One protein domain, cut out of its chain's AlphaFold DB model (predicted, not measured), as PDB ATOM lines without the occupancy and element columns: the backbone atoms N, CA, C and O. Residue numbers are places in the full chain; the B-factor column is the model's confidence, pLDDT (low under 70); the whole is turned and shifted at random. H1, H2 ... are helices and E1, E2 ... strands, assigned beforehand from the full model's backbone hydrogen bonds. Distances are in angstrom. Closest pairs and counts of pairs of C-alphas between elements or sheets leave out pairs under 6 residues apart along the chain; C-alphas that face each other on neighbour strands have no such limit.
ATOM      1  N   ASP A 201    -108.376 453.471  20.966       76.50
ATOM      2  CA  ASP A 201    -107.765 453.171  19.676       76.50
ATOM      3  C   ASP A 201    -107.019 451.841  19.704       76.50
ATOM      4  O   ASP A 201    -106.447 451.464  20.724       76.50
ATOM      5  N   VAL A 202    -106.985 451.157  18.566       77.81
ATOM      6  CA  VAL A 202    -106.207 449.936  18.368       77.81
ATOM      7  C   VAL A 202    -105.152 450.219  17.316       77.81
ATOM      8  O   VAL A 202    -105.469 450.560  16.180       77.81
ATOM      9  N   VAL A 203    -103.888 450.054  17.691       72.62
ATOM     10  CA  VAL A 203    -102.748 450.300  16.808       72.62
ATOM     11  C   VAL A 203    -102.064 448.977  16.511       72.62
ATOM     12  O   VAL A 203    -101.695 448.240  17.421       72.62
ATOM     13  N   THR A 204    -101.859 448.667  15.237       69.88
ATOM     14  CA  THR A 204    -101.049 447.515  14.834       69.88
ATOM     15  C   THR A 204     -99.581 447.916  14.771       69.88
ATOM     16  O   THR A 204     -99.214 448.804  13.998       69.88
ATOM     17  N   ASN A 205     -98.728 447.249  15.542       65.88
ATOM     18  CA  ASN A 205     -97.285 447.402  15.423       65.88
ATOM     19  C   ASN A 205     -96.725 446.361  14.443       65.88
ATOM     20  O   ASN A 205     -96.683 445.165  14.738       65.88
ATOM     21  N   SER A 206     -96.273 446.829  13.278       52.28
ATOM     22  CA  SER A 206     -95.626 446.014  12.239       52.28
ATOM     23  C   SER A 206     -94.203 445.566  12.601       52.28
ATOM     24  O   SER A 206     -93.647 444.722  11.907       52.28
ATOM     25  N   GLY A 207     -93.623 446.078  13.694       47.56
ATOM     26  CA  GLY A 207     -92.317 445.669  14.224       47.56
ATOM     27  C   GLY A 207     -92.320 444.383  15.062       47.56
ATOM     28  O   GLY A 207     -91.311 444.080  15.691       47.56
ATOM     29  N   GLY A 208     -93.431 443.642  15.114       47.97
ATOM     30  CA  GLY A 208     -93.485 442.332  15.763       47.97
ATOM     31  C   GLY A 208     -93.184 441.202  14.778       47.97
ATOM     32  O   GLY A 208     -93.960 440.980  13.849       47.97
ATOM     33  N   THR A 209     -92.105 440.454  15.015       44.66
ATOM     34  CA  THR A 209     -91.811 439.189  14.320       44.66
ATOM     35  C   THR A 209     -91.489 438.070  15.304       44.66
ATOM     36  O   THR A 209     -91.123 438.317  16.450       44.66
ATOM     37  N   GLU A 210     -91.701 436.854  14.797       43.91
ATOM     38  CA  GLU A 210     -91.610 435.524  15.400       43.91
ATOM     39  C   GLU A 210     -90.505 435.319  16.445       43.91
ATOM     40  O   GLU A 210     -89.510 436.036  16.484       43.91
ATOM     41  N   ARG A 211     -90.704 434.281  17.274       41.44
ATOM     42  CA  ARG A 211     -89.764 433.819  18.305       41.44
ATOM     43  C   ARG A 211     -88.320 433.928  17.805       41.44
ATOM     44  O   ARG A 211     -87.959 433.282  16.824       41.44
ATOM     45  N   ASP A 212     -87.503 434.703  18.512       40.72
ATOM     46  CA  ASP A 212     -86.049 434.666  18.349       40.72
ATOM     47  C   ASP A 212     -85.550 433.226  18.608       40.72
ATOM     48  O   ASP A 212     -86.204 432.443  19.300       40.72
ATOM     49  N   VAL A 213     -84.385 432.865  18.073       42.00
ATOM     50  CA  VAL A 213     -83.675 431.582  18.234       42.00
ATOM     51  C   VAL A 213     -83.502 431.189  19.716       42.00
ATOM     52  O   VAL A 213     -83.321 430.017  20.034       42.00
ATOM     53  N   LEU A 214     -83.626 432.152  20.637       44.03
ATOM     54  CA  LEU A 214     -83.615 431.977  22.095       44.03
ATOM     55  C   LEU A 214     -85.005 431.750  22.735       44.03
ATOM     56  O   LEU A 214     -85.103 431.620  23.951       44.03
ATOM     57  N   GLY A 215     -86.084 431.699  21.950       41.81
ATOM     58  CA  GLY A 215     -87.453 431.446  22.415       41.81
ATOM     59  C   GLY A 215     -88.192 432.659  22.992       41.81
ATOM     60  O   GLY A 215     -89.328 432.509  23.441       41.81
ATOM     61  N   ASN A 216     -87.595 433.852  22.960       41.41
ATOM     62  CA  ASN A 216     -88.226 435.067  23.471       41.41
ATOM     63  C   ASN A 216     -89.253 435.619  22.470       41.41
ATOM     64  O   ASN A 216     -88.945 435.842  21.297       41.41
ATOM     65  N   SER A 217     -90.482 435.834  22.946       44.16
ATOM     66  CA  SER A 217     -91.564 436.465  22.184       44.16
ATOM     67  C   SER A 217     -91.446 437.983  22.291       44.16
ATOM     68  O   SER A 217     -91.421 438.518  23.395       44.16
ATOM     69  N   THR A 218     -91.406 438.687  21.160       48.59
ATOM     70  CA  THR A 218     -91.435 440.164  21.100       48.59
ATOM     71  C   THR A 218     -92.859 440.707  20.920       48.59
ATOM     72  O   THR A 218     -93.052 441.842  20.488       48.59
ATOM     73  N   THR A 219     -93.877 439.891  21.224       53.03
ATOM     74  CA  THR A 219     -95.299 440.241  21.109       53.03
ATOM     75  C   THR A 219     -95.617 441.384  22.068       53.03
ATOM     76  O   THR A 219     -95.677 441.191  23.279       53.03
ATOM     77  N   ILE A 220     -95.808 442.587  21.532       59.38
ATOM     78  CA  ILE A 220     -96.232 443.751  22.309       59.38
ATOM     79  C   ILE A 220     -97.756 443.805  22.206       59.38
ATOM     80  O   ILE A 220     -98.289 444.315  21.220       59.38
ATOM     81  N   ASN A 221     -98.436 443.233  23.199       72.00
ATOM     82  CA  ASN A 221     -99.847 443.497  23.470       72.00
ATOM     83  C   ASN A 221     -99.905 444.305  24.755       72.00
ATOM     84  O   ASN A 221     -99.414 443.840  25.778       72.00
ATOM     85  N   GLN A 222    -100.389 445.540  24.672       77.50
ATOM     86  CA  GLN A 222    -100.444 446.417  25.835       77.50
ATOM     87  C   GLN A 222    -101.460 447.531  25.637       77.50
ATOM     88  O   GLN A 222    -101.563 448.118  24.553       77.50
ATOM     89  N   THR A 223    -102.126 447.880  26.725       83.81
ATOM     90  CA  THR A 223    -102.982 449.053  26.824       83.81
ATOM     91  C   THR A 223    -102.215 450.204  27.468       83.81
ATOM     92  O   THR A 223    -101.683 450.090  28.567       83.81
ATOM     93  N   THR A 224    -102.144 451.340  26.780       81.56
ATOM     94  CA  THR A 224    -101.358 452.511  27.192       81.56
ATOM     95  C   THR A 224    -102.147 453.794  27.048       81.56
ATOM     96  O   THR A 224    -103.108 453.870  26.283       81.56
ATOM     97  N   PHE A 225    -101.714 454.842  27.741       79.62
ATOM     98  CA  PHE A 225    -102.192 456.189  27.484       79.62
ATOM     99  C   PHE A 225    -101.169 456.964  26.648       79.62
ATOM    100  O   PHE A 225    -100.029 457.192  27.059       79.62
ATOM    101  N   ASN A 226    -101.578 457.413  25.465       74.06
ATOM    102  CA  ASN A 226    -100.744 458.241  24.608       74.06
ATOM    103  C   ASN A 226    -100.862 459.716  25.026       74.06
ATOM    104  O   ASN A 226    -101.709 460.462  24.521       74.06
ATOM    105  N   SER A 227    -100.020 460.124  25.984       63.22
ATOM    106  CA  SER A 227     -99.845 461.531  26.364       63.22
ATOM    107  C   SER A 227     -98.708 462.149  25.555       63.22
ATOM    108  O   SER A 227     -97.577 461.658  25.545       63.22
ATOM    109  N   ASN A 228     -99.015 463.241  24.867       56.84
ATOM    110  CA  ASN A 228     -98.052 463.973  24.067       56.84
ATOM    111  C   ASN A 228     -97.000 464.623  24.956       56.84
ATOM    112  O   ASN A 228     -97.324 465.528  25.718       56.84
ATOM    113  N   ASN A 229     -95.748 464.195  24.840       45.69
ATOM    114  CA  ASN A 229     -94.639 464.984  25.364       45.69
ATOM    115  C   ASN A 229     -93.353 464.706  24.581       45.69
ATOM    116  O   ASN A 229     -92.439 464.111  25.126       45.69
ATOM    117  N   SER A 253     -98.162 440.978  15.513       67.75
ATOM    118  CA  SER A 253     -98.341 439.720  14.784       67.75
ATOM    119  C   SER A 253     -98.542 438.564  15.775       67.75
ATOM    120  O   SER A 253     -97.703 438.334  16.646       67.75
ATOM    121  N   GLY A 254     -99.672 437.861  15.661       69.94
ATOM    122  CA  GLY A 254    -100.037 436.753  16.547       69.94
ATOM    123  C   GLY A 254    -100.994 437.098  17.692       69.94
ATOM    124  O   GLY A 254    -101.362 436.184  18.427       69.94
ATOM    125  N   THR A 255    -101.447 438.351  17.838       79.94
ATOM    126  CA  THR A 255    -102.560 438.665  18.753       79.94
ATOM    127  C   THR A 255    -103.784 437.821  18.377       79.94
ATOM    128  O   THR A 255    -104.206 437.789  17.218       79.94
ATOM    129  N   ASP A 256    -104.361 437.120  19.348       88.12
ATOM    130  CA  ASP A 256    -105.631 436.414  19.194       88.12
ATOM    131  C   ASP A 256    -106.775 437.183  19.877       88.12
ATOM    132  O   ASP A 256    -106.572 438.246  20.467       88.12
ATOM    133  N   LEU A 257    -108.007 436.682  19.751       90.44
ATOM    134  CA  LEU A 257    -109.160 437.320  20.393       90.44
ATOM    135  C   LEU A 257    -109.098 437.254  21.924       90.44
ATOM    136  O   LEU A 257    -109.665 438.130  22.566       90.44
ATOM    137  N   GLY A 258    -108.411 436.261  22.497       91.50
ATOM    138  CA  GLY A 258    -108.170 436.153  23.935       91.50
ATOM    139  C   GLY A 258    -107.362 437.331  24.446       91.50
ATOM    140  O   GLY A 258    -107.844 438.090  25.282       91.50
ATOM    141  N   LEU A 259    -106.184 437.536  23.863       88.81
ATOM    142  CA  LEU A 259    -105.284 438.639  24.194       88.81
ATOM    143  C   LEU A 259    -105.894 440.003  23.859       88.81
ATOM    144  O   LEU A 259    -105.795 440.931  24.653       88.81
ATOM    145  N   PHE A 260    -106.580 440.133  22.721       89.94
ATOM    146  CA  PHE A 260    -107.303 441.367  22.408       89.94
ATOM    147  C   PHE A 260    -108.379 441.669  23.460       89.94
ATOM    148  O   PHE A 260    -108.481 442.794  23.942       89.94
ATOM    149  N   SER A 261    -109.173 440.664  23.834       93.62
ATOM    150  CA  SER A 261    -110.243 440.838  24.810       93.62
ATOM    151  C   SER A 261    -109.717 441.082  26.228       93.62
ATOM    152  O   SER A 261    -110.399 441.766  26.994       93.62
ATOM    153  N   HIS A 262    -108.542 440.544  26.570       93.44
ATOM    154  CA  HIS A 262    -107.798 440.849  27.796       93.44
ATOM    155  C   HIS A 262    -107.455 442.337  27.845       93.44
ATOM    156  O   HIS A 262    -107.899 443.045  28.742       93.44
ATOM    157  N   GLU A 263    -106.758 442.850  26.833       91.81
ATOM    158  CA  GLU A 263    -106.348 444.258  26.795       91.81
ATOM    159  C   GLU A 263    -107.545 445.221  26.743       91.81
ATOM    160  O   GLU A 263    -107.573 446.258  27.410       91.81
ATOM    161  N   LEU A 264    -108.611 444.844  26.031       91.69
ATOM    162  CA  LEU A 264    -109.854 445.610  26.012       91.69
ATOM    163  C   LEU A 264    -110.497 445.713  27.413       91.69
ATOM    164  O   LEU A 264    -111.182 446.699  27.697       91.69
ATOM    165  N   LYS A 265    -110.258 444.750  28.323       95.69
ATOM    166  CA  LYS A 265    -110.697 444.860  29.727       95.69
ATOM    167  C   LYS A 265    -110.005 446.015  30.440       95.69
ATOM    168  O   LYS A 265    -110.683 446.754  31.149       95.69
ATOM    169  N   HIS A 266    -108.707 446.215  30.222       92.75
ATOM    170  CA  HIS A 266    -107.967 447.323  30.829       92.75
ATOM    171  C   HIS A 266    -108.429 448.682  30.310       92.75
ATOM    172  O   HIS A 266    -108.546 449.634  31.082       92.75
ATOM    173  N   MET A 267    -108.777 448.776  29.023       91.62
ATOM    174  CA  MET A 267    -109.419 449.977  28.480       91.62
ATOM    175  C   MET A 267    -110.721 450.302  29.214       91.62
ATOM    176  O   MET A 267    -110.952 451.459  29.574       91.62
ATOM    177  N   TYR A 268    -111.556 449.286  29.452       94.44
ATOM    178  CA  TYR A 268    -112.808 449.439  30.188       94.44
ATOM    179  C   TYR A 268    -112.572 449.813  31.656       94.44
ATOM    180  O   TYR A 268    -113.166 450.770  32.140       94.44
ATOM    181  N   GLN A 269    -111.665 449.131  32.354       94.38
ATOM    182  CA  GLN A 269    -111.297 449.478  33.732       94.38
ATOM    183  C   GLN A 269    -110.797 450.926  33.820       94.38
ATOM    184  O   GLN A 269    -111.135 451.651  34.754       94.38
ATOM    185  N   PHE A 270    -110.043 451.392  32.820       93.19
ATOM    186  CA  PHE A 270    -109.639 452.790  32.745       93.19
ATOM    187  C   PHE A 270    -110.845 453.714  32.562       93.19
ATOM    188  O   PHE A 270    -110.934 454.701  33.290       93.19
ATOM    189  N   GLU A 271    -111.776 453.395  31.647       91.75
ATOM    190  CA  GLU A 271    -113.017 454.164  31.424       91.75
ATOM    191  C   GLU A 271    -113.789 454.372  32.725       91.75
ATOM    192  O   GLU A 271    -114.214 455.486  33.030       91.75
ATOM    193  N   MET A 272    -113.892 453.304  33.514       91.06
ATOM    194  CA  MET A 272    -114.609 453.281  34.784       91.06
ATOM    195  C   MET A 272    -113.839 453.932  35.943       91.06
ATOM    196  O   MET A 272    -114.388 454.076  37.037       91.06
ATOM    197  N   GLY A 273    -112.587 454.354  35.730       91.31
ATOM    198  CA  GLY A 273    -111.724 454.894  36.786       91.31
ATOM    199  C   GLY A 273    -111.275 453.840  37.804       91.31
ATOM    200  O   GLY A 273    -110.961 454.179  38.948       91.31
ATOM    201  N   GLU A 274    -111.276 452.570  37.399       91.81
ATOM    202  CA  GLU A 274    -110.900 451.415  38.216       91.81
ATOM    203  C   GLU A 274    -109.406 451.113  38.142       91.81
ATOM    204  O   GLU A 274    -108.867 450.592  39.103       91.81
ATOM    205  N   THR A 275    -108.724 451.504  37.063       91.88
ATOM    206  CA  THR A 275    -107.277 451.302  36.924       91.88
ATOM    207  C   THR A 275    -106.561 452.547  36.396       91.88
ATOM    208  O   THR A 275    -107.168 453.570  36.055       91.88
ATOM    209  N   THR A 276    -105.234 452.471  36.336       90.38
ATOM    210  CA  THR A 276    -104.358 453.505  35.773       90.38
ATOM    211  C   THR A 276    -103.577 452.975  34.592       90.38
ATOM    212  O   THR A 276    -103.141 451.831  34.615       90.38
ATOM    213  N   LEU A 277    -103.307 453.835  33.612       87.75
ATOM    214  CA  LEU A 277    -102.493 453.486  32.451       87.75
ATOM    215  C   LEU A 277    -101.176 454.262  32.441       87.75
ATOM    216  O   LEU A 277    -101.135 455.467  32.704       87.75
ATOM    217  N   GLY A 278    -100.097 453.557  32.103       78.69
ATOM    218  CA  GLY A 278     -98.785 454.151  31.869       78.69
ATOM    219  C   GLY A 278     -98.723 454.934  30.553       78.69
ATOM    220  O   GLY A 278     -99.559 454.768  29.661       78.69
ATOM    221  N   LEU A 279     -97.707 455.791  30.424       73.38
ATOM    222  CA  LEU A 279     -97.442 456.534  29.193       73.38
ATOM    223  C   LEU A 279     -96.642 455.709  28.173       73.38
ATOM    224  O   LEU A 279     -95.706 454.995  28.531       73.38
ATOM    225  N   THR A 280     -96.926 455.905  26.883       62.22
ATOM    226  CA  THR A 280     -96.280 455.211  25.746       62.22
ATOM    227  C   THR A 280     -94.745 455.300  25.704       62.22
ATOM    228  O   THR A 280     -94.104 454.422  25.134       62.22
ATOM    229  N   LYS A 281     -94.118 456.317  26.317       53.94
ATOM    230  CA  LYS A 281     -92.661 456.564  26.220       53.94
ATOM    231  C   LYS A 281     -91.775 455.729  27.140       53.94
ATOM    232  O   LYS A 281     -90.575 455.667  26.897       53.94
ATOM    233  N   ASN A 282     -92.343 455.067  28.144       48.09
ATOM    234  CA  ASN A 282     -91.594 454.223  29.081       48.09
ATOM    235  C   ASN A 282     -91.762 452.731  28.750       48.09
ATOM    236  O   ASN A 282     -92.098 451.945  29.628       48.09
ATOM    237  N   ASN A 283     -91.592 452.337  27.480       49.38
ATOM    238  CA  ASN A 283     -91.883 450.971  27.014       49.38
ATOM    239  C   ASN A 283     -93.301 450.485  27.385       49.38
ATOM    240  O   ASN A 283     -93.480 449.311  27.674       49.38
ATOM    241  N   GLY A 284     -94.293 451.385  27.403       50.00
ATOM    242  CA  GLY A 284     -95.730 451.091  27.533       50.00
ATOM    243  C   GLY A 284     -96.218 450.362  28.794       50.00
ATOM    244  O   GLY A 284     -97.412 450.357  29.060       50.00
ATOM    245  N   GLY A 285     -95.332 449.798  29.606       54.94
ATOM    246  CA  GLY A 285     -95.681 449.182  30.874       54.94
ATOM    247  C   GLY A 285     -95.869 450.228  31.963       54.94
ATOM    248  O   GLY A 285     -95.180 451.251  32.015       54.94
ATOM    249  N   ILE A 286     -96.781 449.950  32.888       57.50
ATOM    250  CA  ILE A 286     -96.764 450.624  34.181       57.50
ATOM    251  C   ILE A 286     -95.421 450.279  34.836       57.50
ATOM    252  O   ILE A 286     -95.019 449.118  34.868       57.50
ATOM    253  N   ASN A 287     -94.668 451.281  35.299       59.12
ATOM    254  CA  ASN A 287     -93.358 451.013  35.881       59.12
ATOM    255  C   ASN A 287     -93.519 450.280  37.224       59.12
ATOM    256  O   ASN A 287     -93.799 450.892  38.251       59.12
ATOM    257  N   PHE A 288     -93.309 448.965  37.208       61.22
ATOM    258  CA  PHE A 288     -93.344 448.100  38.390       61.22
ATOM    259  C   PHE A 288     -92.058 448.180  39.241       61.22
ATOM    260  O   PHE A 288     -91.941 447.518  40.279       61.22
ATOM    261  N   LEU A 289     -91.062 448.965  38.808       50.94
ATOM    262  CA  LEU A 289     -89.788 449.178  39.493       50.94
ATOM    263  C   LEU A 289     -89.745 450.579  40.122       50.94
ATOM    264  O   LEU A 289     -89.571 451.586  39.441       50.94
ATOM    265  N   GLY A 290     -89.833 450.623  41.453       52.34
ATOM    266  CA  GLY A 290     -89.830 451.870  42.223       52.34
ATOM    267  C   GLY A 290     -91.253 452.296  42.571       52.34
ATOM    268  O   GLY A 290     -92.094 452.500  41.708       52.34
ATOM    269  N   SER A 291     -91.524 452.357  43.867       51.84
ATOM    270  CA  SER A 291     -92.830 452.533  44.496       51.84
ATOM    271  C   SER A 291     -93.604 453.732  43.949       51.84
ATOM    272  O   SER A 291     -93.221 454.868  44.230       51.84
ATOM    273  N   ASN A 292     -94.700 453.464  43.223       61.03
ATOM    274  CA  ASN A 292     -96.003 454.142  43.319       61.03
ATOM    275  C   ASN A 292     -96.914 453.721  42.144       61.03
ATOM    276  O   ASN A 292     -97.039 454.439  41.157       61.03
ATOM    277  N   LEU A 293     -97.565 452.558  42.264       79.94
ATOM    278  CA  LEU A 293     -98.751 452.226  41.465       79.94
ATOM    279  C   LEU A 293     -99.929 453.016  42.045       79.94
ATOM    280  O   LEU A 293    -100.114 453.006  43.263       79.94
ATOM    281  N   LEU A 294    -100.661 453.757  41.209       87.19
ATOM    282  CA  LEU A 294    -101.772 454.575  41.693       87.19
ATOM    283  C   LEU A 294    -103.023 453.714  41.914       87.19
ATOM    284  O   LEU A 294    -103.484 453.625  43.045       87.19
ATOM    285  N   PHE A 295    -103.538 453.072  40.861       90.00
ATOM    286  CA  PHE A 295    -104.729 452.205  40.925       90.00
ATOM    287  C   PHE A 295    -104.461 450.779  40.455       90.00
ATOM    288  O   PHE A 295    -105.144 449.873  40.887       90.00
ATOM    289  N   TYR A 296    -103.439 450.552  39.635       88.00
ATOM    290  CA  TYR A 296    -103.209 449.219  39.089       88.00
ATOM    291  C   TYR A 296    -102.883 448.164  40.159       88.00
ATOM    292  O   TYR A 296    -101.973 448.355  40.980       88.00
ATOM    293  N   ASP A 297    -103.591 447.036  40.103       89.06
ATOM    294  CA  ASP A 297    -103.467 445.927  41.047       89.06
ATOM    295  C   ASP A 297    -103.695 444.543  40.397       89.06
ATOM    296  O   ASP A 297    -104.153 444.425  39.265       89.06
ATOM    297  N   LEU A 298    -103.368 443.457  41.108       88.69
ATOM    298  CA  LEU A 298    -103.456 442.089  40.573       88.69
ATOM    299  C   LEU A 298    -104.888 441.646  40.235       88.69
ATOM    300  O   LEU A 298    -105.060 440.731  39.431       88.69
ATOM    301  N   SER A 299    -105.914 442.235  40.851       90.38
ATOM    302  CA  SER A 299    -107.310 441.937  40.524       90.38
ATOM    303  C   SER A 299    -107.705 442.465  39.142       90.38
ATOM    304  O   SER A 299    -108.572 441.858  38.509       90.38
ATOM    305  N   ASP A 300    -107.033 443.509  38.639       90.94
ATOM    306  CA  ASP A 300    -107.211 443.986  37.266       90.94
ATOM    307  C   ASP A 300    -106.828 442.890  36.266       90.94
ATOM    308  O   ASP A 300    -107.610 442.555  35.371       90.94
ATOM    309  N   GLU A 301    -105.661 442.273  36.475       89.94
ATOM    310  CA  GLU A 301    -105.146 441.179  35.646       89.94
ATOM    311  C   GLU A 301    -106.011 439.930  35.743       89.94
ATOM    312  O   GLU A 301    -106.325 439.321  34.725       89.94
ATOM    313  N   VAL A 302    -106.444 439.546  36.948       92.44
ATOM    314  CA  VAL A 302    -107.333 438.384  37.116       92.44
ATOM    315  C   VAL A 302    -108.598 438.553  36.275       92.44
ATOM    316  O   VAL A 302    -108.969 437.630  35.552       92.44
ATOM    317  N   GLN A 303    -109.229 439.729  36.319       93.75
ATOM    318  CA  GLN A 303    -110.421 440.011  35.518       93.75
ATOM    319  C   GLN A 303    -110.130 439.991  34.011       93.75
ATOM    320  O   GLN A 303    -110.937 439.473  33.235       93.75
ATOM    321  N   ALA A 304    -108.987 440.534  33.589       93.69
ATOM    322  CA  ALA A 304    -108.587 440.560  32.187       93.69
ATOM    323  C   ALA A 304    -108.306 439.150  31.636       93.69
ATOM    324  O   ALA A 304    -108.877 438.780  30.607       93.69
ATOM    325  N   TYR A 305    -107.568 438.312  32.373       93.62
ATOM    326  CA  TYR A 305    -107.319 436.916  31.999       93.62
ATOM    327  C   TYR A 305    -108.599 436.073  32.001       93.62
ATOM    328  O   TYR A 305    -108.783 435.221  31.130       93.62
ATOM    329  N   GLN A 306    -109.503 436.289  32.964       94.19
ATOM    330  CA  GLN A 306    -110.802 435.611  32.987       94.19
ATOM    331  C   GLN A 306    -111.638 435.968  31.757       94.19
ATOM    332  O   GLN A 306    -112.241 435.081  31.150       94.19
ATOM    333  N   ARG A 307    -111.621 437.239  31.334       95.31
ATOM    334  CA  ARG A 307    -112.239 437.660  30.076       95.31
ATOM    335  C   ARG A 307    -111.563 437.008  28.874       95.31
ATOM    336  O   ARG A 307    -112.256 436.424  28.045       95.31
ATOM    337  N   GLY A 308    -110.242 437.086  28.759       94.44
ATOM    338  CA  GLY A 308    -109.532 436.516  27.615       94.44
ATOM    339  C   GLY A 308    -109.709 434.998  27.501       94.44
ATOM    340  O   GLY A 308    -109.774 434.461  26.391       94.44
ATOM    341  N   ALA A 309    -109.899 434.290  28.622       94.06
ATOM    342  CA  ALA A 309    -110.183 432.854  28.634       94.06
ATOM    343  C   ALA A 309    -111.493 432.491  27.910       94.06
ATOM    344  O   ALA A 309    -111.564 431.437  27.269       94.06
ATOM    345  N   LEU A 310    -112.500 433.378  27.916       93.94
ATOM    346  CA  LEU A 310    -113.729 433.205  27.123       93.94
ATOM    347  C   LEU A 310    -113.426 433.110  25.622       93.94
ATOM    348  O   LEU A 310    -114.143 432.436  24.884       93.94
ATOM    349  N   PHE A 311    -112.333 433.735  25.179       94.50
ATOM    350  CA  PHE A 311    -111.936 433.865  23.779       94.50
ATOM    351  C   PHE A 311    -110.685 433.052  23.418       94.50
ATOM    352  O   PHE A 311    -110.126 433.217  22.336       94.50
ATOM    353  N   GLY A 312    -110.295 432.098  24.272       88.88
ATOM    354  CA  GLY A 312    -109.282 431.087  23.956       88.88
ATOM    355  C   GLY A 312    -107.920 431.271  24.622       88.88
ATOM    356  O   GLY A 312    -107.058 430.418  24.399       88.88
ATOM    357  N   GLN A 313    -107.745 432.298  25.459       88.25
ATOM    358  CA  GLN A 313    -106.571 432.436  26.325       88.25
ATOM    359  C   GLN A 313    -106.498 431.257  27.321       88.25
ATOM    360  O   GLN A 313    -107.529 430.750  27.768       88.25
ATOM    361  N   ARG A 314    -105.296 430.750  27.634       86.50
ATOM    362  CA  ARG A 314    -105.097 429.440  28.306       86.50
ATOM    363  C   ARG A 314    -104.321 429.510  29.615       86.50
ATOM    364  O   ARG A 314    -103.992 428.479  30.202       86.50
ATOM    365  N   GLU A 315    -104.049 430.711  30.089       85.62
ATOM    366  CA  GLU A 315    -103.215 430.980  31.247       85.62
ATOM    367  C   GLU A 315    -103.899 430.522  32.537       85.62
ATOM    368  O   GLU A 315    -103.209 430.280  33.521       85.62
ATOM    369  N   ASN A 316    -105.221 430.284  32.529       86.00
ATOM    370  CA  ASN A 316    -106.003 429.725  33.642       86.00
ATOM    371  C   ASN A 316    -105.797 430.500  34.956       86.00
ATOM    372  O   ASN A 316    -105.411 429.919  35.974       86.00
ATOM    373  N   ILE A 317    -105.986 431.817  34.918       89.25
ATOM    374  CA  ILE A 317    -105.846 432.706  36.074       89.25
ATOM    375  C   ILE A 317    -107.209 432.884  36.735       89.25
ATOM    376  O   ILE A 317    -108.147 433.348  36.095       89.25
ATOM    377  N   ASN A 318    -107.323 432.517  38.013       89.38
ATOM    378  CA  ASN A 318    -108.564 432.661  38.782       89.38
ATOM    379  C   ASN A 318    -108.375 433.474  40.068       89.38
ATOM    380  O   ASN A 318    -109.346 433.748  40.772       89.38
ATOM    381  N   SER A 319    -107.136 433.833  40.400       89.88
ATOM    382  CA  SER A 319    -106.788 434.529  41.631       89.88
ATOM    383  C   SER A 319    -105.486 435.324  41.482       89.88
ATOM    384  O   SER A 319    -104.652 434.971  40.643       89.88
ATOM    385  N   PRO A 320    -105.244 436.335  42.338       87.19
ATOM    386  CA  PRO A 320    -103.953 437.026  42.389       87.19
ATOM    387  C   PRO A 320    -102.768 436.073  42.619       87.19
ATOM    388  O   PRO A 320    -101.684 436.280  42.083       87.19
ATOM    389  N   ALA A 321    -102.977 434.987  43.372       86.56
ATOM    390  CA  ALA A 321    -101.955 433.970  43.594       86.56
ATOM    391  C   ALA A 321    -101.571 433.235  42.298       86.56
ATOM    392  O   ALA A 321    -100.392 432.940  42.093       86.56
ATOM    393  N   ASP A 322    -102.525 432.978  41.397       86.06
ATOM    394  CA  ASP A 322    -102.234 432.373  40.090       86.06
ATOM    395  C   ASP A 322    -101.354 433.291  39.234       86.06
ATOM    396  O   ASP A 322    -100.445 432.808  38.561       86.06
ATOM    397  N   VAL A 323    -101.593 434.607  39.292       81.19
ATOM    398  CA  VAL A 323    -100.805 435.614  38.562       81.19
ATOM    399  C   VAL A 323     -99.336 435.575  38.992       81.19
ATOM    400  O   VAL A 323     -98.436 435.529  38.150       81.19
ATOM    401  N   LEU A 324     -99.094 435.536  40.307       81.56
ATOM    402  CA  LEU A 324     -97.750 435.520  40.890       81.56
ATOM    403  C   LEU A 324     -97.036 434.181  40.671       81.56
ATOM    404  O   LEU A 324     -95.883 434.144  40.245       81.56
ATOM    405  N   THR A 325     -97.716 433.063  40.941       81.50
ATOM    406  CA  THR A 325     -97.110 431.720  40.856       81.50
ATOM    407  C   THR A 325     -96.740 431.318  39.433       81.50
ATOM    408  O   THR A 325     -95.802 430.545  39.244       81.50
ATOM    409  N   LYS A 326     -97.431 431.862  38.427       80.50
ATOM    410  CA  LYS A 326     -97.124 431.634  37.008       80.50
ATOM    411  C   LYS A 326     -96.054 432.577  36.458       80.50
ATOM    412  O   LYS A 326     -95.737 432.489  35.276       80.50
ATOM    413  N   GLY A 327     -95.488 433.448  37.299       69.69
ATOM    414  CA  GLY A 327     -94.406 434.359  36.923       69.69
ATOM    415  C   GLY A 327     -94.809 435.391  35.871       69.69
ATOM    416  O   GLY A 327     -93.936 435.931  35.198       69.69
ATOM    417  N   LEU A 328     -96.114 435.644  35.712       68.69
ATOM    418  CA  LEU A 328     -96.635 436.615  34.747       68.69
ATOM    419  C   LEU A 328     -96.306 438.042  35.186       68.69
ATOM    420  O   LEU A 328     -96.016 438.899  34.358       68.69
ATOM    421  N   TYR A 329     -96.303 438.269  36.501       73.00
ATOM    422  CA  TYR A 329     -95.981 439.550  37.103       73.00
ATOM    423  C   TYR A 329     -95.186 439.395  38.401       73.00
ATOM    424  O   TYR A 329     -95.115 438.321  38.999       73.00
ATOM    425  N   ASN A 330     -94.588 440.502  38.837       68.56
ATOM    426  CA  ASN A 330     -93.783 440.562  40.050       68.56
ATOM    427  C   ASN A 330     -94.644 440.722  41.321       68.56
ATOM    428  O   ASN A 330     -95.717 441.320  41.284       68.56
ATOM    429  N   ASP A 331     -94.109 440.300  42.467       70.25
ATOM    430  CA  ASP A 331     -94.713 440.415  43.806       70.25
ATOM    431  C   ASP A 331     -94.898 441.861  44.311       70.25
ATOM    432  O   ASP A 331     -95.502 442.097  45.356       70.25
ATOM    433  N   LYS A 332     -94.407 442.845  43.551       76.69
ATOM    434  CA  LYS A 332     -94.503 444.282  43.845       76.69
ATOM    435  C   LYS A 332     -95.863 444.904  43.523       76.69
ATOM    436  O   LYS A 332     -96.075 446.068  43.866       76.69
ATOM    437  N   ILE A 333     -96.758 444.181  42.850       79.81
ATOM    438  CA  ILE A 333     -98.095 444.677  42.508       79.81
ATOM    439  C   ILE A 333     -99.049 444.396  43.680       79.81
ATOM    440  O   ILE A 333     -99.109 443.260  44.153       79.81
ATOM    441  N   PRO A 334     -99.807 445.396  44.166       83.62
ATOM    442  CA  PRO A 334    -100.815 445.198  45.199       83.62
ATOM    443  C   PRO A 334    -101.860 444.158  44.792       83.62
ATOM    444  O   PRO A 334    -102.210 444.043  43.624       83.62
ATOM    445  N   SER A 335    -102.429 443.437  45.757       80.31
ATOM    446  CA  SER A 335    -103.493 442.462  45.481       80.31
ATOM    447  C   SER A 335    -104.859 443.090  45.171       80.31
ATOM    448  O   SER A 335    -105.745 442.371  44.716       80.31
ATOM    449  N   GLY A 336    -105.030 444.392  45.433       75.94
ATOM    450  CA  GLY A 336    -106.245 445.138  45.098       75.94
ATOM    451  C   GLY A 336    -107.495 444.797  45.919       75.94
ATOM    452  O   GLY A 336    -107.403 444.060  46.909       75.94
ATOM    453  N   PRO A 337    -108.668 445.336  45.518       84.75
ATOM    454  CA  PRO A 337    -108.838 446.317  44.438       84.75
ATOM    455  C   PRO A 337    -108.377 447.722  44.869       84.75
ATOM    456  O   PRO A 337    -108.650 448.131  45.998       84.75
ATOM    457  N   LEU A 338    -107.725 448.479  43.990       87.88
ATOM    458  CA  LEU A 338    -107.300 449.866  44.190       87.88
ATOM    459  C   LEU A 338    -107.870 450.756  43.079       87.88
ATOM    460  O   LEU A 338    -107.696 450.502  41.906       87.88
ATOM    461  N   ASN A 339    -108.545 451.839  43.440       89.62
ATOM    462  CA  ASN A 339    -109.127 452.798  42.506       89.62
ATOM    463  C   ASN A 339    -109.286 454.173  43.165       89.62
ATOM    464  O   ASN A 339    -108.940 454.377  44.334       89.62
ATOM    465  N   ALA A 340    -109.857 455.137  42.440       85.00
ATOM    466  CA  ALA A 340    -110.039 456.502  42.937       85.00
ATOM    467  C   ALA A 340    -110.880 456.610  44.229       85.00
ATOM    468  O   ALA A 340    -110.822 457.635  44.912       85.00
ATOM    469  N   VAL A 341    -111.659 455.577  44.570       85.56
ATOM    470  CA  VAL A 341    -112.567 455.552  45.724       85.56
ATOM    471  C   VAL A 341    -111.941 454.863  46.934       85.56
ATOM    472  O   VAL A 341    -112.083 455.362  48.049       85.56
ATOM    473  N   ASN A 342    -111.268 453.729  46.742       89.44
ATOM    474  CA  ASN A 342    -110.769 452.894  47.840       89.44
ATOM    475  C   ASN A 342    -109.248 452.995  48.067       89.44
ATOM    476  O   ASN A 342    -108.737 452.417  49.027       89.44
ATOM    477  N   HIS A 343    -108.523 453.753  47.238       88.88
ATOM    478  CA  HIS A 343    -107.099 453.997  47.443       88.88
ATOM    479  C   HIS A 343    -106.849 454.708  48.795       88.88
ATOM    480  O   HIS A 343    -107.604 455.618  49.151       88.88
ATOM    481  N   PRO A 344    -105.761 454.400  49.538       89.12
ATOM    482  CA  PRO A 344    -105.486 455.007  50.851       89.12
ATOM    483  C   PRO A 344    -105.481 456.546  50.871       89.12
ATOM    484  O   PRO A 344    -105.789 457.164  51.885       89.12
ATOM    485  N   ASN A 345    -105.165 457.170  49.732       89.25
ATOM    486  CA  ASN A 345    -105.187 458.624  49.538       89.25
ATOM    487  C   ASN A 345    -106.408 459.129  48.735       89.25
ATOM    488  O   ASN A 345    -106.318 460.197  48.134       89.25
ATOM    489  N   ALA A 346    -107.533 458.405  48.695       90.00
ATOM    490  CA  ALA A 346    -108.714 458.747  47.886       90.00
ATOM    491  C   ALA A 346    -109.207 460.193  48.092       90.00
ATOM    492  O   ALA A 346    -109.521 460.894  47.131       90.00
ATOM    493  N   ALA A 347    -109.196 460.693  49.334       91.06
ATOM    494  CA  ALA A 347    -109.551 462.085  49.627       91.06
ATOM    495  C   ALA A 347    -108.602 463.089  48.946       91.06
ATOM    496  O   ALA A 347    -109.057 464.058  48.340       91.06
ATOM    497  N   GLY A 348    -107.292 462.834  49.001       92.25
ATOM    498  CA  GLY A 348    -106.284 463.665  48.342       92.25
ATOM    499  C   GLY A 348    -106.368 463.584  46.818       92.25
ATOM    500  O   GLY A 348    -106.237 464.603  46.147       92.25
ATOM    501  N   ILE A 349    -106.656 462.397  46.282       92.81
ATOM    502  CA  ILE A 349    -106.871 462.165  44.850       92.81
ATOM    503  C   ILE A 349    -108.073 462.961  44.356       92.81
ATOM    504  O   ILE A 349    -107.978 463.629  43.336       92.81
ATOM    505  N   LYS A 350    -109.186 462.952  45.095       91.44
ATOM    506  CA  LYS A 350    -110.380 463.720  44.730       91.44
ATOM    507  C   LYS A 350    -110.153 465.232  44.817       91.44
ATOM    508  O   LYS A 350    -110.706 465.970  44.009       91.44
ATOM    509  N   GLN A 351    -109.366 465.693  45.791       94.44
ATOM    510  CA  GLN A 351    -109.065 467.117  45.962       94.44
ATOM    511  C   GLN A 351    -108.072 467.639  44.916       94.44
ATOM    512  O   GLN A 351    -108.260 468.737  44.408       94.44
ATOM    513  N   ASN A 352    -107.030 466.866  44.592       95.06
ATOM    514  CA  ASN A 352    -105.925 467.300  43.734       95.06
ATOM    515  C   ASN A 352    -105.552 466.245  42.669       95.06
ATOM    516  O   ASN A 352    -104.387 465.841  42.590       95.06
ATOM    517  N   PRO A 353    -106.495 465.799  41.821       93.94
ATOM    518  CA  PRO A 353    -106.289 464.657  40.922       93.94
ATOM    519  C   PRO A 353    -105.120 464.855  39.948       93.94
ATOM    520  O   PRO A 353    -104.310 463.949  39.752       93.94
ATOM    521  N   GLN A 354    -104.939 466.069  39.423       94.31
ATOM    522  CA  GLN A 354    -103.826 466.392  38.526       94.31
ATOM    523  C   GLN A 354    -102.447 466.217  39.191       94.31
ATOM    524  O   GLN A 354    -101.502 465.754  38.554       94.31
ATOM    525  N   SER A 355    -102.322 466.529  40.488       93.00
ATOM    526  CA  SER A 355    -101.067 466.330  41.226       93.00
ATOM    527  C   SER A 355    -100.721 464.849  41.359       93.00
ATOM    528  O   SER A 355     -99.540 464.505  41.354       93.00
ATOM    529  N   PHE A 356    -101.726 463.978  41.484       91.75
ATOM    530  CA  PHE A 356    -101.517 462.534  41.525       91.75
ATOM    531  C   PHE A 356    -101.148 461.993  40.145       91.75
ATOM    532  O   PHE A 356    -100.201 461.218  40.056       91.75
ATOM    533  N   ALA A 357    -101.785 462.467  39.071       88.81
ATOM    534  CA  ALA A 357    -101.404 462.077  37.712       88.81
ATOM    535  C   ALA A 357     -99.921 462.391  37.442       88.81
ATOM    536  O   ALA A 357     -99.170 461.524  37.004       88.81
ATOM    537  N   ASN A 358     -99.467 463.593  37.815       86.81
ATOM    538  CA  ASN A 358     -98.066 464.000  37.681       86.81
ATOM    539  C   ASN A 358     -97.128 463.188  38.594       86.81
ATOM    540  O   ASN A 358     -96.104 462.689  38.137       86.81
ATOM    541  N   LYS A 359     -97.477 463.025  39.880       86.88
ATOM    542  CA  LYS A 359     -96.643 462.311  40.866       86.88
ATOM    543  C   LYS A 359     -96.421 460.843  40.496       86.88
ATOM    544  O   LYS A 359     -95.330 460.325  40.712       86.88
ATOM    545  N   TYR A 360     -97.462 460.182  40.002       83.56
ATOM    546  CA  TYR A 360     -97.439 458.759  39.665       83.56
ATOM    547  C   TYR A 360     -97.076 458.521  38.191       83.56
ATOM    548  O   TYR A 360     -96.945 457.375  37.775       83.56
ATOM    549  N   ASN A 361     -96.900 459.594  37.408       82.50
ATOM    550  CA  ASN A 361     -96.651 459.556  35.967       82.50
ATOM    551  C   ASN A 361     -97.591 458.582  35.225       82.50
ATOM    552  O   ASN A 361     -97.169 457.801  34.370       82.50
ATOM    553  N   ALA A 362     -98.871 458.618  35.591       85.50
ATOM    554  CA  ALA A 362     -99.901 457.717  35.097       85.50
ATOM    555  C   ALA A 362    -101.180 458.493  34.783       85.50
ATOM    556  O   ALA A 362    -101.509 459.477  35.452       85.50
ATOM    557  N   ALA A 363    -101.900 458.042  33.760       88.38
ATOM    558  CA  ALA A 363    -103.224 458.550  33.448       88.38
ATOM    559  C   ALA A 363    -104.293 457.759  34.212       88.38
ATOM    560  O   ALA A 363    -104.144 456.553  34.425       88.38
ATOM    561  N   PHE A 364    -105.388 458.423  34.576       92.06
ATOM    562  CA  PHE A 364    -106.564 457.799  35.190       92.06
ATOM    563  C   PHE A 364    -107.826 458.643  34.986       92.06
ATOM    564  O   PHE A 364    -107.744 459.802  34.571       92.06
ATOM    565  N   ARG A 365    -108.995 458.079  35.315       90.75
ATOM    566  CA  ARG A 365    -110.289 458.773  35.221       90.75
ATOM    567  C   ARG A 365    -110.958 458.944  36.580       90.75
ATOM    568  O   ARG A 365    -110.862 458.085  37.452       90.75
ATOM    569  N   ILE A 366    -111.643 460.075  36.752       88.81
ATOM    570  CA  ILE A 366    -112.651 460.274  37.805       88.81
ATOM    571  C   ILE A 366    -113.920 460.756  37.110       88.81
ATOM    572  O   ILE A 366    -113.959 461.868  36.579       88.81
ATOM    573  N   GLY A 367    -114.961 459.922  37.112       85.06
ATOM    574  CA  GLY A 367    -116.138 460.171  36.281       85.06
ATOM    575  C   GLY A 367    -115.747 460.195  34.802       85.06
ATOM    576  O   GLY A 367    -115.038 459.311  34.339       85.06
ATOM    577  N   THR A 368    -116.169 461.224  34.069       79.75
ATOM    578  CA  THR A 368    -115.877 461.378  32.633       79.75
ATOM    579  C   THR A 368    -114.570 462.123  32.338       79.75
ATOM    580  O   THR A 368    -114.193 462.276  31.173       79.75
ATOM    581  N   THR A 369    -113.869 462.594  33.372       84.69
ATOM    582  CA  THR A 369    -112.668 463.423  33.229       84.69
ATOM    583  C   THR A 369    -111.408 462.567  33.272       84.69
ATOM    584  O   THR A 369    -111.155 461.874  34.261       84.69
ATOM    585  N   THR A 370    -110.581 462.670  32.229       87.62
ATOM    586  CA  THR A 370    -109.247 462.055  32.191       87.62
ATOM    587  C   THR A 370    -108.199 462.998  32.778       87.62
ATOM    588  O   THR A 370    -108.009 464.113  32.292       87.62
ATOM    589  N   TYR A 371    -107.465 462.516  33.779       89.50
ATOM    590  CA  TYR A 371    -106.269 463.157  34.317       89.50
ATOM    591  C   TYR A 371    -105.039 462.449  33.768       89.50
ATOM    592  O   TYR A 371    -104.951 461.224  33.798       89.50
ATOM    593  N   LYS A 372    -104.084 463.222  33.260       85.50
ATOM    594  CA  LYS A 372    -102.859 462.715  32.631       85.50
ATOM    595  C   LYS A 372    -101.652 463.526  33.093       85.50
ATOM    596  O   LYS A 372    -101.832 464.705  33.398       85.50
TER     597      LYS A 372
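Overview. This is residues 201 to 229 and 253 to 372 of the 374 residues of the protein "RHS repeat-associated core domain protein-containing protein" of Flavobacterium sp. (strain CF136) (UniProt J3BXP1). A helical hairpin of H1 and H2, with the short helix H3 across H2 at its first residues, makes one part of the model, and a small hairpin of strands, E3 and E4, with H5 packed on it and H4 farther out, makes the other. The last residues of H1 reach E3, E2 runs beside H1, the long link from H3 to H4 joins the two parts, and the long loop of residues 205 to 221, between E1 and E2, reaches Val 213 at one end of the longest axis. The printed part has 149 residues with five named helices and four named strands, in the order E1 E2 H1 H2 H3 H4 H5 E3 E4; the one sheet has the order E3 - E4 and is antiparallel. The class is mixed, helices and strands, though under half of the residues, 65 of 149, are in named elements. The whole is compact, with a radius of gyration of the C-alphas of 15.7 A, and spans 50 by 35 by 28 A.

Arrangement. E3, residues 362 to 366, and E4, residues 369 to 371, form a hairpin of antiparallel neighbours, with 157 degrees between their directions. N 364 and O 371 are 2.9 A apart and N 371 and O 364 2.8 A, both within hydrogen-bond range. Residues 277 to 278, in no named strand, pair antiparallel with residues 362 to 363 of E3. For H5, residues 353 to 360, the closest C-alphas to E3 are those of Ala 357 and Ala 363, 5.8 A apart, and to E4 those of Gln 354 and Tyr 371, also 5.8 A. H4, residues 346 to 351, is close to H5 but not clearly touching, with the closest C-alphas, those of Ile 349 and Phe 356, 6.3 A apart. H4 and E3 are only just apart, the closest C-alphas being 8.1 A from each other. From H1, residues 257 to 271, the closest C-alphas to E3 are those of Phe 270 and Phe 364, 6.4 A apart. H1 and H2, residues 298 to 310, form a helical hairpin: they touch, at a steep tilt of 41 degrees, opposite ways, with the C-alphas of Gly 258 and Gly 308 closest at 3.9 A. H2 touches H3, residues 320 to 325, with residues 298 to 302 alone, about perpendicular at 86 degrees; the C-alphas of Leu 298 and Pro 320 are closest, at 5.4 A. H3 and H1 are apart. E2, residues 222 to 226, pairs with no named strand; its closest C-alphas to H1 are those of Thr 223 and Glu 263, 5.9 A apart. E1, residues 201 to 204, also pairs with no named strand and is apart from H1 and from E2. In H3, H4 and H5 every O i to N i+4 pair is within hydrogen-bond range, in H1 10 of 11 and in H2 8 of 9.

Along the chain. E1 begins at C-alpha 201, at (-107.765, 453.171, 19.676), and measures 10.0 A from first to last C-alpha; E2 measures 11.9 A. H1 measures 20.5 A, beginning at C-alpha 257, at (-109.160, 437.320, 20.393), and H2 measures 19.1 A. H3 measures 8.8 A, H4 8.6 A and H5 10.7 A. E3 measures 13.3 A and E4 6.5 A, ending at C-alpha 371, at (-106.269, 463.157, 34.317).

Size, cuts and confidence. The two C-alphas farthest apart are those of Val 213 and Gln 351, 51.7 A. Residues 230 to 252 are not printed, and C-alphas 229 and 253 are 27.6 A apart across this cut, which lies in the link from E2 to H1. The links E1 to E2, H1 to H2 and H3 to H4 are long. The mean pLDDT of the printed part is 78.9, and 38 residues are under 70: residues 204 to 220, 227 to 229, 253 to 254, 280 to 292, 327 to 328 and 330.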